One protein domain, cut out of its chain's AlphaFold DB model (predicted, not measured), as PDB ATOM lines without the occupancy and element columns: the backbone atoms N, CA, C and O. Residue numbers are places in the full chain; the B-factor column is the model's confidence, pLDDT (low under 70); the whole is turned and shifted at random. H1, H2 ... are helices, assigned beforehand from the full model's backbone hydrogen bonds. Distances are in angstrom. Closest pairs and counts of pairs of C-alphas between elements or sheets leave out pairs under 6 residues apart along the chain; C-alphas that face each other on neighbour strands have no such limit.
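AT A GLANCE: This is residues 6 to 118 of the 547 residues of the protein "Hypothetical protein" of Meloidogyne enterolobii (UniProt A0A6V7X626). Two long helices, H1 and H4, pack side by side, opposite ways, as the core; the short hairpin of H2 and H3 covers one side of this pair, and H5 crosses the other side, its residues 111 to 118 sticking out. The printed part has 113 residues with five named helices, H1 to H5 in chain order, and no named strand: all helix. It is compact, with a radius of gyration of the C-alphas of 14.3 A and spans of 41 by 35 by 22 A.

IN THESE COORDINATES: H1, residues 6 to 27, begins at C-alpha 6 (-11.298, 33.220, -98.951) and is 31.8 A long. H4, residues 70 to 91, is 31.1 A long. H2 is residues 44 to 52 and H3 residues 57 to 67. H5, residues 97 to 118, is 30.8 A long and ends at C-alpha 118 (-36.380, 8.832, -72.385).

HOW THE PARTS SIT: H1 is the hub, touching H2, H4 and H5. It touches H4 at a shallow tilt of 21 degrees, opposite ways, the closest C-alphas, of Ser 19 and Ser 77, 4.7 A apart. With residues 11 to 15 alone it touches H2, at a steep tilt of 52 degrees; the closest C-alphas, of Ala 11 and Ile 52, are 5.4 A apart. H2 and H3 form a helical hairpin, at 12 degrees. H5 touches H4 at a steep tilt of 53 degrees, the closest C-alphas, of Gly 81 and Leu 103, 6.3 A apart. H3 and H5 are apart. Every O i to N i+4 pair is within hydrogen-bond range in H1, H2, H3 and H4; in H5, 13 of 18 are.

THE WHOLE: The C-alphas farthest apart, of Glu 6 and Asn 118, are 43.9 A apart. H5 has a kink of 34 degrees near residue 110. The printed part has no cut; the link from H1 to H2 is long, the others tight. The pLDDT is under 70 at residues 30 to 48, residue 54 and residues 110 to 118.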
ATOM      1  N   GLU A   6     -12.123  32.881-100.123       74.38
ATOM      2  CA  GLU A   6     -11.298  33.220 -98.951       74.38
ATOM      3  C   GLU A   6     -12.148  33.891 -97.863       74.38
ATOM      4  O   GLU A   6     -12.159  33.437 -96.723       74.38
ATOM      5  N   ASP A   7     -12.973  34.866 -98.250       80.44
ATOM      6  CA  ASP A   7     -13.911  35.550 -97.350       80.44
ATOM      7  C   ASP A   7     -14.955  34.584 -96.755       80.44
ATOM      8  O   ASP A   7     -15.400  34.748 -95.620       80.44
ATOM      9  N   LYS A   8     -15.355  33.551 -97.510       81.38
ATOM     10  CA  LYS A   8     -16.238  32.486 -97.013       81.38
ATOM     11  C   LYS A   8     -15.547  31.634 -95.958       81.38
ATOM     12  O   LYS A   8     -16.141  31.387 -94.916       81.38
ATOM     13  N   GLN A   9     -14.312  31.203 -96.212       85.62
ATOM     14  CA  GLN A   9     -13.539  30.424 -95.247       85.62
ATOM     15  C   GLN A   9     -13.295  31.224 -93.967       85.62
ATOM     16  O   GLN A   9     -13.548  30.718 -92.877       85.62
ATOM     17  N   GLU A  10     -12.897  32.488 -94.090       87.56
ATOM     18  CA  GLU A  10     -12.720  33.382 -92.947       87.56
ATOM     19  C   GLU A  10     -14.025  33.581 -92.163       87.56
ATOM     20  O   GLU A  10     -14.019  33.510 -90.935       87.56
ATOM     21  N   ALA A  11     -15.161  33.756 -92.847       85.25
ATOM     22  CA  ALA A  11     -16.460  33.873 -92.192       85.25
ATOM     23  C   ALA A  11     -16.843  32.599 -91.420       85.25
ATOM     24  O   ALA A  11     -17.289  32.699 -90.280       85.25
ATOM     25  N   ILE A  12     -16.645  31.407 -91.997       86.88
ATOM     26  CA  ILE A  12     -16.909  30.131 -91.309       86.88
ATOM     27  C   ILE A  12     -16.045  29.996 -90.056       86.88
ATOM     28  O   ILE A  12     -16.573  29.695 -88.985       86.88
ATOM     29  N   MET A  13     -14.745  30.263 -90.178       89.31
ATOM     30  CA  MET A  13     -13.811  30.182 -89.055       89.31
ATOM     31  C   MET A  13     -14.196  31.152 -87.940       89.31
ATOM     32  O   MET A  13     -14.306  30.745 -86.787       89.31
ATOM     33  N   ARG A  14     -14.525  32.401 -88.287       85.38
ATOM     34  CA  ARG A  14     -14.997  33.403 -87.323       85.38
ATOM     35  C   ARG A  14     -16.270  32.976 -86.605       85.38
ATOM     36  O   ARG A  14     -16.369  33.181 -85.399       85.38
ATOM     37  N   ILE A  15     -17.242  32.393 -87.310       86.88
ATOM     38  CA  ILE A  15     -18.485  31.924 -86.679       86.88
ATOM     39  C   ILE A  15     -18.187  30.792 -85.688       86.88
ATOM     40  O   ILE A  15     -18.730  30.797 -84.584       86.88
ATOM     41  N   LEU A  16     -17.320  29.843 -86.053       87.69
ATOM     42  CA  LEU A  16     -16.947  28.730 -85.176       87.69
ATOM     43  C   LEU A  16     -16.176  29.207 -83.941       87.69
ATOM     44  O   LEU A  16     -16.560  28.854 -82.827       87.69
ATOM     45  N   GLU A  17     -15.167  30.056 -84.119       89.12
ATOM     46  CA  GLU A  17     -14.395  30.648 -83.020       89.12
ATOM     47  C   GLU A  17     -15.295  31.455 -82.078       89.12
ATOM     48  O   GLU A  17     -15.272  31.250 -80.864       89.12
ATOM     49  N   PHE A  18     -16.161  32.311 -82.631       87.56
ATOM     50  CA  PHE A  18     -17.120  33.076 -81.837       87.56
ATOM     51  C   PHE A  18     -18.058  32.171 -81.051       87.56
ATOM     52  O   PHE A  18     -18.293  32.414 -79.870       87.56
ATOM     53  N   SER A  19     -18.564  31.107 -81.684       88.62
ATOM     54  CA  SER A  19     -19.439  30.141 -81.021       88.62
ATOM     55  C   SER A  19     -18.767  29.498 -79.803       88.62
ATOM     56  O   SER A  19     -19.438  29.249 -78.803       88.62
ATOM     57  N   GLY A  20     -17.457  29.234 -79.867       86.00
ATOM     58  CA  GLY A  20     -16.684  28.698 -78.747       86.00
ATOM     59  C   GLY A  20     -16.551  29.717 -77.614       86.00
ATOM     60  O   GLY A  20     -16.878  29.416 -76.469       86.00
ATOM     61  N   ILE A  21     -16.185  30.959 -77.947       87.75
ATOM     62  CA  ILE A  21     -16.009  32.052 -76.973       87.75
ATOM     63  C   ILE A  21     -17.292  32.295 -76.170       87.75
ATOM     64  O   ILE A  21     -17.281  32.303 -74.935       87.75
ATOM     65  N   ILE A  22     -18.424  32.464 -76.860       85.62
ATOM     66  CA  ILE A  22     -19.694  32.750 -76.186       85.62
ATOM     67  C   ILE A  22     -20.184  31.546 -75.372       85.62
ATOM     68  O   ILE A  22     -20.821  31.737 -74.338       85.62
ATOM     69  N   TRP A  23     -19.858  30.318 -75.789       87.94
ATOM     70  CA  TRP A  23     -20.154  29.116 -75.016       87.94
ATOM     71  C   TRP A  23     -19.378  29.093 -73.701       87.94
ATOM     72  O   TRP A  23     -19.986  28.981 -72.637       87.94
ATOM     73  N   GLU A  24     -18.052  29.242 -73.758       86.56
ATOM     74  CA  GLU A  24     -17.186  29.232 -72.575       86.56
ATOM     75  C   GLU A  24     -17.601  30.304 -71.571       86.56
ATOM     76  O   GLU A  24     -17.632  30.083 -70.357       86.56
ATOM     77  N   ARG A  25     -17.968  31.488 -72.057       82.31
ATOM     78  CA  ARG A  25     -18.410  32.559 -71.175       82.31
ATOM     79  C   ARG A  25     -19.803  32.307 -70.602       82.31
ATOM     80  O   ARG A  25     -20.026  32.593 -69.427       82.31
ATOM     81  N   ALA A  26     -20.723  31.755 -71.391       83.19
ATOM     82  CA  ALA A  26     -22.079  31.475 -70.937       83.19
ATOM     83  C   ALA A  26     -22.121  30.330 -69.929       83.19
ATOM     84  O   ALA A  26     -22.811  30.460 -68.919       83.19
ATOM     85  N   ILE A  27     -21.340  29.265 -70.137       81.75
ATOM     86  CA  ILE A  27     -21.325  28.104 -69.239       81.75
ATOM     87  C   ILE A  27     -20.809  28.476 -67.846       81.75
ATOM     88  O   ILE A  27     -21.322  27.989 -66.840       81.75
ATOM     89  N   ASN A  28     -19.873  29.427 -67.782       78.19
ATOM     90  CA  ASN A  28     -19.347  29.981 -66.536       78.19
ATOM     91  C   ASN A  28     -20.314  30.956 -65.832       78.19
ATOM     92  O   ASN A  28     -20.095  31.287 -64.670       78.19
ATOM     93  N   GLN A  29     -21.371  31.418 -66.509       70.50
ATOM     94  CA  GLN A  29     -22.391  32.317 -65.952       70.50
ATOM     95  C   GLN A  29     -23.710  31.606 -65.613       70.50
ATOM     96  O   GLN A  29     -24.588  32.210 -64.986       70.50
ATOM     97  N   ILE A  30     -23.876  30.330 -65.989       63.34
ATOM     98  CA  ILE A  30     -25.059  29.548 -65.606       63.34
ATOM     99  C   ILE A  30     -25.136  29.485 -64.077       63.34
ATOM    100  O   ILE A  30     -24.216  29.026 -63.406       63.34
ATOM    101  N   GLY A  31     -26.269  29.923 -63.524       57.59
ATOM    102  CA  GLY A  31     -26.523  29.902 -62.082       57.59
ATOM    103  C   GLY A  31     -26.003  31.119 -61.314       57.59
ATOM    104  O   GLY A  31     -26.203  31.167 -60.102       57.59
ATOM    105  N   MET A  32     -25.384  32.101 -61.986       53.44
ATOM    106  CA  MET A  32     -24.889  33.321 -61.339       53.44
ATOM    107  C   MET A  32     -25.821  34.536 -61.452       53.44
ATOM    108  O   MET A  32     -25.762  35.392 -60.576       53.44
ATOM    109  N   GLU A  33     -26.726  34.614 -62.433       49.66
ATOM    110  CA  GLU A  33     -27.645  35.758 -62.558       49.66
ATOM    111  C   GLU A  33     -29.026  35.360 -63.104       49.66
ATOM    112  O   GLU A  33     -29.142  34.733 -64.157       49.66
ATOM    113  N   PHE A  34     -30.086  35.783 -62.405       46.22
ATOM    114  CA  PHE A  34     -31.451  35.841 -62.938       46.22
ATOM    115  C   PHE A  34     -31.564  37.085 -63.827       46.22
ATOM    116  O   PHE A  34     -31.924  38.167 -63.360       46.22
ATOM    117  N   LYS A  35     -31.236  36.947 -65.113       52.06
ATOM    118  CA  LYS A  35     -31.677  37.920 -66.119       52.06
ATOM    119  C   LYS A  35     -33.158  37.661 -66.427       52.06
ATOM    120  O   LYS A  35     -33.607  36.529 -66.284       52.06
ATOM    121  N   PRO A  36     -33.958  38.692 -66.747       42.84
ATOM    122  CA  PRO A  36     -35.328  38.476 -67.190       42.84
ATOM    123  C   PRO A  36     -35.328  37.727 -68.536       42.84
ATOM    124  O   PRO A  36     -34.445  37.988 -69.360       42.84
ATOM    125  N   PRO A  37     -36.329  36.867 -68.797       47.59
ATOM    126  CA  PRO A  37     -36.394  36.055 -70.005       47.59
ATOM    127  C   PRO A  37     -36.712  36.933 -71.208       47.59
ATOM    128  O   PRO A  37     -37.864  37.093 -71.615       47.59
ATOM    129  N   ILE A  38     -35.676  37.519 -71.801       51.44
ATOM    130  CA  ILE A  38     -35.767  38.076 -73.141       51.44
ATOM    131  C   ILE A  38     -35.851  36.873 -74.079       51.44
ATOM    132  O   ILE A  38     -34.954  36.034 -74.136       51.44
ATOM    133  N   HIS A  39     -36.991  36.750 -74.761       50.88
ATOM    134  CA  HIS A  39     -37.273  35.656 -75.681       50.88
ATOM    135  C   HIS A  39     -36.128  35.469 -76.685       50.88
ATOM    136  O   HIS A  39     -35.844  36.342 -77.503       50.88
ATOM    137  N   CYS A  40     -35.550  34.270 -76.675       55.19
ATOM    138  CA  CYS A  40     -34.474  33.801 -77.549       55.19
ATOM    139  C   CYS A  40     -34.739  33.905 -79.062       55.19
ATOM    140  O   CYS A  40     -33.856  33.614 -79.862       55.19
ATOM    141  N   GLN A  41     -35.955  34.249 -79.485       49.78
ATOM    142  CA  GLN A  41     -36.437  33.953 -80.834       49.78
ATOM    143  C   GLN A  41     -35.980  34.925 -81.937       49.78
ATOM    144  O   GLN A  41     -36.224  34.616 -83.098       49.78
ATOM    145  N   HIS A  42     -35.353  36.071 -81.630       51.97
ATOM    146  CA  HIS A  42     -35.169  37.136 -82.640       51.97
ATOM    147  C   HIS A  42     -33.752  37.727 -82.769       51.97
ATOM    148  O   HIS A  42     -33.539  38.542 -83.656       51.97
ATOM    149  N   PHE A  43     -32.770  37.309 -81.962       55.00
ATOM    150  CA  PHE A  43     -31.431  37.938 -81.959       55.00
ATOM    151  C   PHE A  43     -30.344  37.190 -82.751       55.00
ATOM    152  O   PHE A  43     -29.212  37.655 -82.832       55.00
ATOM    153  N   GLY A  44     -30.663  36.045 -83.365       57.62
ATOM    154  CA  GLY A  44     -29.639  35.199 -83.986       57.62
ATOM    155  C   GLY A  44     -29.150  35.656 -85.365       57.62
ATOM    156  O   GLY A  44     -27.983  35.480 -85.705       57.62
ATOM    157  N   ASP A  45     -30.022  36.251 -86.175       64.50
ATOM    158  CA  ASP A  45     -29.669  36.566 -87.564       64.50
ATOM    159  C   ASP A  45     -28.918  37.904 -87.692       64.50
ATOM    160  O   ASP A  45     -28.092  38.054 -88.591       64.50
ATOM    161  N   GLU A  46     -29.143  38.846 -86.770       68.81
ATOM    162  CA  GLU A  46     -28.405  40.116 -86.687       68.81
ATOM    163  C   GLU A  46     -26.948  39.876 -86.275       68.81
ATOM    164  O   GLU A  46     -26.025  40.327 -86.947       68.81
ATOM    165  N   ILE A  47     -26.737  39.060 -85.242       69.06
ATOM    166  CA  ILE A  47     -25.407  38.706 -84.733       69.06
ATOM    167  C   ILE A  47     -24.614  37.921 -85.775       69.06
ATOM    168  O   ILE A  47     -23.433  38.183 -85.996       69.06
ATOM    169  N   LEU A  48     -25.266  36.995 -86.481       69.94
ATOM    170  CA  LEU A  48     -24.636  36.286 -87.589       69.94
ATOM    171  C   LEU A  48     -24.180  37.250 -88.696       69.94
ATOM    172  O   LEU A  48     -23.090  37.081 -89.243       69.94
ATOM    173  N   GLN A  49     -24.982  38.268 -89.022       73.44
ATOM    174  CA  GLN A  49     -24.580  39.290 -89.989       73.44
ATOM    175  C   GLN A  49     -23.407  40.132 -89.485       73.44
ATOM    176  O   GLN A  49     -22.497  40.401 -90.265       73.44
ATOM    177  N   GLU A  50     -23.386  40.517 -88.211       74.50
ATOM    178  CA  GLU A  50     -22.273  41.273 -87.625       74.50
ATOM    179  C   GLU A  50     -20.954  40.491 -87.654       74.50
ATOM    180  O   GLU A  50     -19.919  41.054 -88.020       74.50
ATOM    181  N   ILE A  51     -21.003  39.183 -87.376       72.06
ATOM    182  CA  ILE A  51     -19.839  38.289 -87.478       72.06
ATOM    183  C   ILE A  51     -19.347  38.208 -88.931       72.06
ATOM    184  O   ILE A  51     -18.150  38.336 -89.195       72.06
ATOM    185  N   ILE A  52     -20.264  38.040 -89.892       75.12
ATOM    186  CA  ILE A  52     -19.931  37.968 -91.326       75.12
ATOM    187  C   ILE A  52     -19.353  39.294 -91.835       75.12
ATOM    188  O   ILE A  52     -18.455  39.291 -92.674       75.12
ATOM    189  N   ASN A  53     -19.840  40.425 -91.324       77.19
ATOM    190  CA  ASN A  53     -19.353  41.752 -91.695       77.19
ATOM    191  C   ASN A  53     -17.968  42.069 -91.100       77.19
ATOM    192  O   ASN A  53     -17.360  43.064 -91.491       77.19
ATOM    193  N   GLY A  54     -17.452  41.225 -90.197       68.31
ATOM    194  CA  GLY A  54     -16.137  41.401 -89.582       68.31
ATOM    195  C   GLY A  54     -16.087  42.514 -88.540       68.31
ATOM    196  O   GLY A  54     -15.041  43.138 -88.372       68.31
ATOM    197  N   ASN A  55     -17.207  42.777 -87.863       73.81
ATOM    198  CA  ASN A  55     -17.247  43.716 -86.746       73.81
ATOM    199  C   ASN A  55     -16.435  43.188 -85.546       73.81
ATOM    200  O   ASN A  55     -16.130  41.998 -85.450       73.81
ATOM    201  N   GLU A  56     -16.084  44.079 -84.615       74.00
ATOM    202  CA  GLU A  56     -15.348  43.713 -83.401       74.00
ATOM    203  C   GLU A  56     -16.140  42.702 -82.560       74.00
ATOM    204  O   GLU A  56     -17.171  43.029 -81.970       74.00
ATOM    205  N   MET A  57     -15.623  41.474 -82.478       73.00
ATOM    206  CA  MET A  57     -16.265  40.348 -81.789       73.00
ATOM    207  C   MET A  57     -16.567  40.639 -80.314       73.00
ATOM    208  O   MET A  57     -17.570  40.162 -79.794       73.00
ATOM    209  N   GLU A  58     -15.745  41.460 -79.654       75.75
ATOM    210  CA  GLU A  58     -15.947  41.847 -78.253       75.75
ATOM    211  C   GLU A  58     -17.235  42.669 -78.058       75.75
ATOM    212  O   GLU A  58     -17.934  42.513 -77.054       75.75
ATOM    213  N   GLY A  59     -17.571  43.535 -79.022       76.81
ATOM    214  CA  GLY A  59     -18.804  44.322 -78.993       76.81
ATOM    215  C   GLY A  59     -20.032  43.438 -79.186       76.81
ATOM    216  O   GLY A  59     -20.971  43.505 -78.397       76.81
ATOM    217  N   VAL A  60     -19.974  42.543 -80.176       78.25
ATOM    218  CA  VAL A  60     -21.046  41.582 -80.483       78.25
ATOM    219  C   VAL A  60     -21.303  40.644 -79.299       78.25
ATOM    220  O   VAL A  60     -22.446  40.377 -78.934       78.25
ATOM    221  N   GLU A  61     -20.236  40.169 -78.655       81.12
ATOM    222  CA  GLU A  61     -20.315  39.355 -77.445       81.12
ATOM    223  C   GLU A  61     -20.967  40.124 -76.288       81.12
ATOM    224  O   GLU A  61     -21.886  39.617 -75.648       81.12
ATOM    225  N   ARG A  62     -20.528  41.356 -76.013       79.56
ATOM    226  CA  ARG A  62     -21.094  42.169 -74.927       79.56
ATOM    227  C   ARG A  62     -22.593  42.392 -75.119       79.56
ATOM    228  O   ARG A  62     -23.359  42.161 -74.185       79.56
ATOM    229  N   ASP A  63     -22.992  42.756 -76.332       76.50
ATOM    230  CA  ASP A  63     -24.388  42.954 -76.711       76.50
ATOM    231  C   ASP A  63     -25.213  41.670 -76.549       76.50
ATOM    232  O   ASP A  63     -26.338  41.715 -76.047       76.50
ATOM    233  N   LEU A  64     -24.654  40.515 -76.925       79.19
ATOM    234  CA  LEU A  64     -25.287  39.207 -76.744       79.19
ATOM    235  C   LEU A  64     -25.545  38.917 -75.256       79.19
ATOM    236  O   LEU A  64     -26.658  38.545 -74.885       79.19
ATOM    237  N   PHE A  65     -24.548  39.121 -74.392       79.44
ATOM    238  CA  PHE A  65     -24.668  38.873 -72.950       79.44
ATOM    239  C   PHE A  65     -25.516  39.914 -72.214       79.44
ATOM    240  O   PHE A  65     -26.059  39.606 -71.153       79.44
ATOM    241  N   GLU A  66     -25.657  41.130 -72.735       77.75
ATOM    242  CA  GLU A  66     -26.591  42.125 -72.202       77.75
ATOM    243  C   GLU A  66     -28.045  41.767 -72.541       77.75
ATOM    244  O   GLU A  66     -28.937  41.913 -71.703       77.75
ATOM    245  N   LYS A  67     -28.279  41.258 -73.757       73.69
ATOM    246  CA  LYS A  67     -29.624  41.042 -74.308       73.69
ATOM    247  C   LYS A  67     -30.172  39.630 -74.097       73.69
ATOM    248  O   LYS A  67     -31.377  39.442 -74.242       73.69
ATOM    249  N   MET A  68     -29.336  38.638 -73.787       74.12
ATOM    250  CA  MET A  68     -29.755  37.235 -73.691       74.12
ATOM    251  C   MET A  68     -29.376  36.590 -72.356       74.12
ATOM    252  O   MET A  68     -28.340  36.876 -71.752       74.12
ATOM    253  N   GLU A  69     -30.224  35.667 -71.900       76.06
ATOM    254  CA  GLU A  69     -29.911  34.816 -70.754       76.06
ATOM    255  C   GLU A  69     -28.776  33.831 -71.095       76.06
ATOM    256  O   GLU A  69     -28.748  33.304 -72.212       76.06
ATOM    257  N   PRO A  70     -27.891  33.481 -70.141       77.38
ATOM    258  CA  PRO A  70     -26.792  32.539 -70.384       77.38
ATOM    259  C   PRO A  70     -27.245  31.198 -70.980       77.38
ATOM    260  O   PRO A  70     -26.621  30.686 -71.904       77.38
ATOM    261  N   GLN A  71     -28.386  30.661 -70.533       74.75
ATOM    262  CA  GLN A  71     -28.940  29.414 -71.073       74.75
ATOM    263  C   GLN A  71     -29.333  29.534 -72.552       74.75
ATOM    264  O   GLN A  71     -29.203  28.588 -73.329       74.75
ATOM    265  N   CYS A  72     -29.812  30.712 -72.945       78.31
ATOM    266  CA  CYS A  72     -30.148  31.020 -74.321       78.31
ATOM    267  C   CYS A  72     -28.893  31.106 -75.194       78.31
ATOM    268  O   CYS A  72     -28.871  30.566 -76.298       78.31
ATOM    269  N   ILE A  73     -27.835  31.726 -74.665       81.31
ATOM    270  CA  ILE A  73     -26.546  31.879 -75.345       81.31
ATOM    271  C   ILE A  73     -25.905  30.519 -75.625       81.31
ATOM    272  O   ILE A  73     -25.374  30.319 -76.710       81.31
ATOM    273  N   LEU A  74     -26.023  29.560 -74.705       83.50
ATOM    274  CA  LEU A  74     -25.510  28.198 -74.906       83.50
ATOM    275  C   LEU A  74     -26.220  27.450 -76.034       83.50
ATOM    276  O   LEU A  74     -25.581  26.808 -76.865       83.50
ATOM    277  N   ASN A  75     -27.549  27.536 -76.088       81.44
ATOM    278  CA  ASN A  75     -28.300  26.946 -77.195       81.44
ATOM    279  C   ASN A  75     -27.937  27.641 -78.514       81.44
ATOM    280  O   ASN A  75     -27.685  26.988 -79.525       81.44
ATOM    281  N   TYR A  76     -27.853  28.971 -78.479       83.31
ATOM    282  CA  TYR A  76     -27.511  29.780 -79.637       83.31
ATOM    283  C   TYR A  76     -26.109  29.480 -80.174       83.31
ATOM    284  O   TYR A  76     -25.923  29.402 -81.386       83.31
ATOM    285  N   SER A  77     -25.123  29.257 -79.308       85.75
ATOM    286  CA  SER A  77     -23.761  28.942 -79.735       85.75
ATOM    287  C   SER A  77     -23.655  27.578 -80.411       85.75
ATOM    288  O   SER A  77     -22.933  27.447 -81.398       85.75
ATOM    289  N   ILE A  78     -24.410  26.578 -79.942       84.69
ATOM    290  CA  ILE A  78     -24.513  25.282 -80.628       84.69
ATOM    291  C   ILE A  78     -25.162  25.467 -82.000       84.69
ATOM    292  O   ILE A  78     -24.652  24.969 -83.004       84.69
ATOM    293  N   ASP A  79     -26.272  26.201 -82.064       83.94
ATOM    294  CA  ASP A  79     -26.980  26.439 -83.321       83.94
ATOM    295  C   ASP A  79     -26.123  27.225 -84.324       83.94
ATOM    296  O   ASP A  79     -26.145  26.921 -85.519       83.94
ATOM    297  N   LEU A  80     -25.322  28.189 -83.858       85.06
ATOM    298  CA  LEU A  80     -24.324  28.884 -84.673       85.06
ATOM    299  C   LEU A  80     -23.275  27.919 -85.224       85.06
ATOM    300  O   LEU A  80     -23.014  27.934 -86.427       85.06
ATOM    301  N   GLY A  81     -22.717  27.054 -84.376       86.75
ATOM    302  CA  GLY A  81     -21.747  26.050 -84.803       86.75
ATOM    303  C   GLY A  81     -22.326  25.085 -85.840       86.75
ATOM    304  O   GLY A  81     -21.707  24.841 -86.874       86.75
ATOM    305  N   LYS A  82     -23.568  24.620 -85.649       85.88
ATOM    306  CA  LYS A  82     -24.286  23.775 -86.623       85.88
ATOM    307  C   LYS A  82     -24.515  24.479 -87.953       85.88
ATOM    308  O   LYS A  82     -24.342  23.871 -89.012       85.88
ATOM    309  N   ARG A  83     -24.908  25.757 -87.920       84.88
ATOM    310  CA  ARG A  83     -25.070  26.581 -89.128       84.88
ATOM    311  C   ARG A  83     -23.735  26.741 -89.853       84.88
ATOM    312  O   ARG A  83     -23.710  26.584 -91.070       84.88
ATOM    313  N   ALA A  84     -22.641  26.988 -89.132       86.88
ATOM    314  CA  ALA A  84     -21.305  27.084 -89.715       86.88
ATOM    315  C   ALA A  84     -20.843  25.757 -90.331       86.88
ATOM    316  O   ALA A  84     -20.398  25.757 -91.473       86.88
ATOM    317  N   LYS A  85     -21.039  24.624 -89.639       88.44
ATOM    318  CA  LYS A  85     -20.750  23.278 -90.167       88.44
ATOM    319  C   LYS A  85     -21.500  23.017 -91.473       88.44
ATOM    320  O   LYS A  85     -20.894  22.665 -92.476       88.44
ATOM    321  N   LYS A  86     -22.805  23.305 -91.493       88.25
ATOM    322  CA  LYS A  86     -23.631  23.160 -92.697       88.25
ATOM    323  C   LYS A  86     -23.159  24.058 -93.848       88.25
ATOM    324  O   LYS A  86     -23.124  23.614 -94.990       88.25
ATOM    325  N   LEU A  87     -22.819  25.317 -93.568       86.62
ATOM    326  CA  LEU A  87     -22.322  26.241 -94.590       86.62
ATOM    327  C   LEU A  87     -20.943  25.825 -95.121       86.62
ATOM    328  O   LEU A  87     -20.683  25.984 -96.310       86.62
ATOM    329  N   ALA A  88     -20.081  25.268 -94.269       87.62
ATOM    330  CA  ALA A  88     -18.793  24.729 -94.683       87.62
ATOM    331  C   ALA A  88     -18.963  23.539 -95.640       87.62
ATOM    332  O   ALA A  88     -18.329  23.524 -96.693       87.62
ATOM    333  N   ASP A  89     -19.891  22.622 -95.344       88.19
ATOM    334  CA  ASP A  89     -20.247  21.515 -96.241       88.19
ATOM    335  C   ASP A  89     -20.808  22.024 -97.584       88.19
ATOM    336  O   ASP A  89     -20.469  21.509 -98.650       88.19
ATOM    337  N   GLU A  90     -21.665  23.054 -97.556       88.69
ATOM    338  CA  GLU A  90     -22.250  23.663 -98.762       88.69
ATOM    339  C   GLU A  90     -21.204  24.371 -99.642       88.69
ATOM    340  O   GLU A  90     -21.388  24.476-100.858       88.69
ATOM    341  N   TRP A  91     -20.126  24.876 -99.042       86.12
ATOM    342  CA  TRP A  91     -19.068  25.620 -99.729       86.12
ATOM    343  C   TRP A  91     -17.779  24.824 -99.945       86.12
ATOM    344  O   TRP A  91     -16.837  25.386-100.503       86.12
ATOM    345  N   ASP A  92     -17.760  23.540 -99.576       88.25
ATOM    346  CA  ASP A  92     -16.591  22.652 -99.668       88.25
ATOM    347  C   ASP A  92     -15.369  23.225 -98.920       88.25
ATOM    348  O   ASP A  92     -14.251  23.282 -99.433       88.25
ATOM    349  N   ILE A  93     -15.613  23.728 -97.705       88.31
ATOM    350  CA  ILE A  93     -14.600  24.294 -96.808       88.31
ATOM    351  C   ILE A  93     -14.271  23.265 -95.730       88.31
ATOM    352  O   ILE A  93     -15.147  22.806 -95.000       88.31
ATOM    353  N   GLU A  94     -12.990  22.939 -95.595       89.69
ATOM    354  CA  GLU A  94     -12.506  22.050 -94.543       89.69
ATOM    355  C   GLU A  94     -12.459  22.793 -93.200       89.69
ATOM    356  O   GLU A  94     -11.767  23.805 -93.059       89.69
ATOM    357  N   ILE A  95     -13.207  22.288 -92.217       89.50
ATOM    358  CA  ILE A  95     -13.158  22.784 -90.839       89.50
ATOM    359  C   ILE A  95     -12.069  22.012 -90.078       89.50
ATOM    360  O   ILE A  95     -12.042  20.781 -90.155       89.50
ATOM    361  N   PRO A  96     -11.204  22.697 -89.309       88.75
ATOM    362  CA  PRO A  96     -10.260  22.046 -88.408       88.75
ATOM    363  C   PRO A  96     -10.928  21.057 -87.434       88.75
ATOM    364  O   PRO A  96     -11.984  21.332 -86.863       88.75
ATOM    365  N   GLU A  97     -10.305  19.891 -87.247       86.25
ATOM    366  CA  GLU A  97     -10.849  18.790 -86.435       86.25
ATOM    367  C   GLU A  97     -11.066  19.189 -84.967       86.25
ATOM    368  O   GLU A  97     -12.026  18.747 -84.347       86.25
ATOM    369  N   ASP A  98     -10.230  20.073 -84.424       86.50
ATOM    370  CA  ASP A  98     -10.371  20.633 -83.080       86.50
ATOM    371  C   ASP A  98     -11.667  21.437 -82.909       86.50
ATOM    372  O   ASP A  98     -12.385  21.221 -81.936       86.50
ATOM    373  N   LEU A  99     -12.016  22.292 -83.876       86.69
ATOM    374  CA  LEU A  99     -13.269  23.056 -83.841       86.69
ATOM    375  C   LEU A  99     -14.503  22.172 -84.066       86.69
ATOM    376  O   LEU A  99     -15.577  22.460 -83.537       86.69
ATOM    377  N   LEU A 100     -14.363  21.096 -84.846       85.06
ATOM    378  CA  LEU A 100     -15.431  20.111 -85.040       85.06
ATOM    379  C   LEU A 100     -15.686  19.292 -83.774       85.06
ATOM    380  O   LEU A 100     -16.843  19.140 -83.389       85.06
ATOM    381  N   MET A 101     -14.628  18.792 -83.133       83.88
ATOM    382  CA  MET A 101     -14.741  18.056 -81.872       83.88
ATOM    383  C   MET A 101     -15.321  18.940 -80.771       83.88
ATOM    384  O   MET A 101     -16.228  18.508 -80.073       83.88
ATOM    385  N   ASP A 102     -14.864  20.189 -80.659       86.44
ATOM    386  CA  ASP A 102     -15.412  21.151 -79.701       86.44
ATOM    387  C   ASP A 102     -16.917  21.386 -79.926       86.44
ATOM    388  O   ASP A 102     -17.693  21.440 -78.976       86.44
ATOM    389  N   LEU A 103     -17.382  21.473 -81.177       86.94
ATOM    390  CA  LEU A 103     -18.817  21.563 -81.453       86.94
ATOM    391  C   LEU A 103     -19.574  20.291 -81.031       86.94
ATOM    392  O   LEU A 103     -20.647  20.390 -80.439       86.94
ATOM    393  N   GLU A 104     -19.027  19.110 -81.320       86.69
ATOM    394  CA  GLU A 104     -19.639  17.823 -80.962       86.69
ATOM    395  C   GLU A 104     -19.723  17.635 -79.436       86.69
ATOM    396  O   GLU A 104     -20.786  17.288 -78.921       86.69
ATOM    397  N   GLU A 105     -18.671  17.983 -78.690       86.31
ATOM    398  CA  GLU A 105     -18.667  17.960 -77.219       86.31
ATOM    399  C   GLU A 105     -19.733  18.897 -76.622       86.31
ATOM    400  O   GLU A 105     -20.438  18.543 -75.669       86.31
ATOM    401  N   ARG A 106     -19.894  20.093 -77.202       84.38
ATOM    402  CA  ARG A 106     -20.926  21.059 -76.792       84.38
ATOM    403  C   ARG A 106     -22.340  20.563 -77.097       84.38
ATOM    404  O   ARG A 106     -23.254  20.792 -76.304       84.38
ATOM    405  N   GLU A 107     -22.545  19.868 -78.214       83.12
ATOM    406  CA  GLU A 107     -23.828  19.230 -78.535       83.12
ATOM    407  C   GLU A 107     -24.190  18.126 -77.532       83.12
ATOM    408  O   GLU A 107     -25.327  18.075 -77.042       83.12
ATOM    409  N   ASP A 108     -23.216  17.288 -77.181       80.00
ATOM    410  CA  ASP A 108     -23.388  16.182 -76.239       80.00
ATOM    411  C   ASP A 108     -23.720  16.671 -74.822       80.00
ATOM    412  O   ASP A 108     -24.556  16.067 -74.142       80.00
ATOM    413  N   TYR A 109     -23.184  17.826 -74.409       76.25
ATOM    414  CA  TYR A 109     -23.516  18.473 -73.131       76.25
ATOM    415  C   TYR A 109     -25.032  18.682 -72.932       76.25
ATOM    416  O   TYR A 109     -25.556  18.533 -71.825       76.25
ATOM    417  N   PHE A 110     -25.776  18.980 -74.002       64.69
ATOM    418  CA  PHE A 110     -27.243  19.056 -73.959       64.69
ATOM    419  C   PHE A 110     -27.929  17.714 -74.261       64.69
ATOM    420  O   PHE A 110     -29.066  17.492 -73.828       64.69
ATOM    421  N   GLY A 111     -27.261  16.820 -74.994       56.25
ATOM    422  CA  GLY A 111     -27.744  15.488 -75.364       56.25
ATOM    423  C   GLY A 111     -27.861  14.516 -74.187       56.25
ATOM    424  O   GLY A 111     -28.888  13.840 -74.057       56.25
ATOM    425  N   GLU A 112     -26.893  14.505 -73.265       50.75
ATOM    426  CA  GLU A 112     -26.912  13.627 -72.079       50.75
ATOM    427  C   GLU A 112     -28.100  13.911 -71.134       50.75
ATOM    428  O   GLU A 112     -28.570  13.030 -70.405       50.75
ATOM    429  N   ASN A 113     -28.672  15.117 -71.195       46.94
ATOM    430  CA  ASN A 113     -29.884  15.465 -70.453       46.94
ATOM    431  C   ASN A 113     -31.173  14.951 -71.120       46.94
ATOM    432  O   ASN A 113     -32.149  14.673 -70.423       46.94
ATOM    433  N   LYS A 114     -31.183  14.742 -72.445       43.81
ATOM    434  CA  LYS A 114     -32.347  14.213 -73.185       43.81
ATOM    435  C   LYS A 114     -32.447  12.688 -73.138       43.81
ATOM    436  O   LYS A 114     -33.551  12.140 -73.096       43.81
ATOM    437  N   GLU A 115     -31.325  11.967 -73.105       42.44
ATOM    438  CA  GLU A 115     -31.359  10.500 -72.982       42.44
ATOM    439  C   GLU A 115     -31.841  10.034 -71.598       42.44
ATOM    440  O   GLU A 115     -32.550   9.026 -71.487       42.44
ATOM    441  N   ASN A 116     -31.577  10.821 -70.552       42.22
ATOM    442  CA  ASN A 116     -32.100  10.568 -69.208       42.22
ATOM    443  C   ASN A 116     -33.623  10.793 -69.087       42.22
ATOM    444  O   ASN A 116     -34.268  10.144 -68.258       42.22
ATOM    445  N   GLU A 117     -34.243  11.620 -69.938       43.69
ATOM    446  CA  GLU A 117     -35.709  11.767 -69.979       43.69
ATOM    447  C   GLU A 117     -36.409  10.563 -70.628       43.69
ATOM    448  O   GLU A 117     -37.477  10.133 -70.170       43.69
ATOM    449  N   ASN A 118     -35.792   9.954 -71.645       36.94
ATOM    450  CA  ASN A 118     -36.380   8.832 -72.385       36.94
ATOM    451  C   ASN A 118     -36.342   7.494 -71.625       36.94
ATOM    452  O   ASN A 118     -37.140   6.598 -71.911       36.94
TER     453      ASN A 118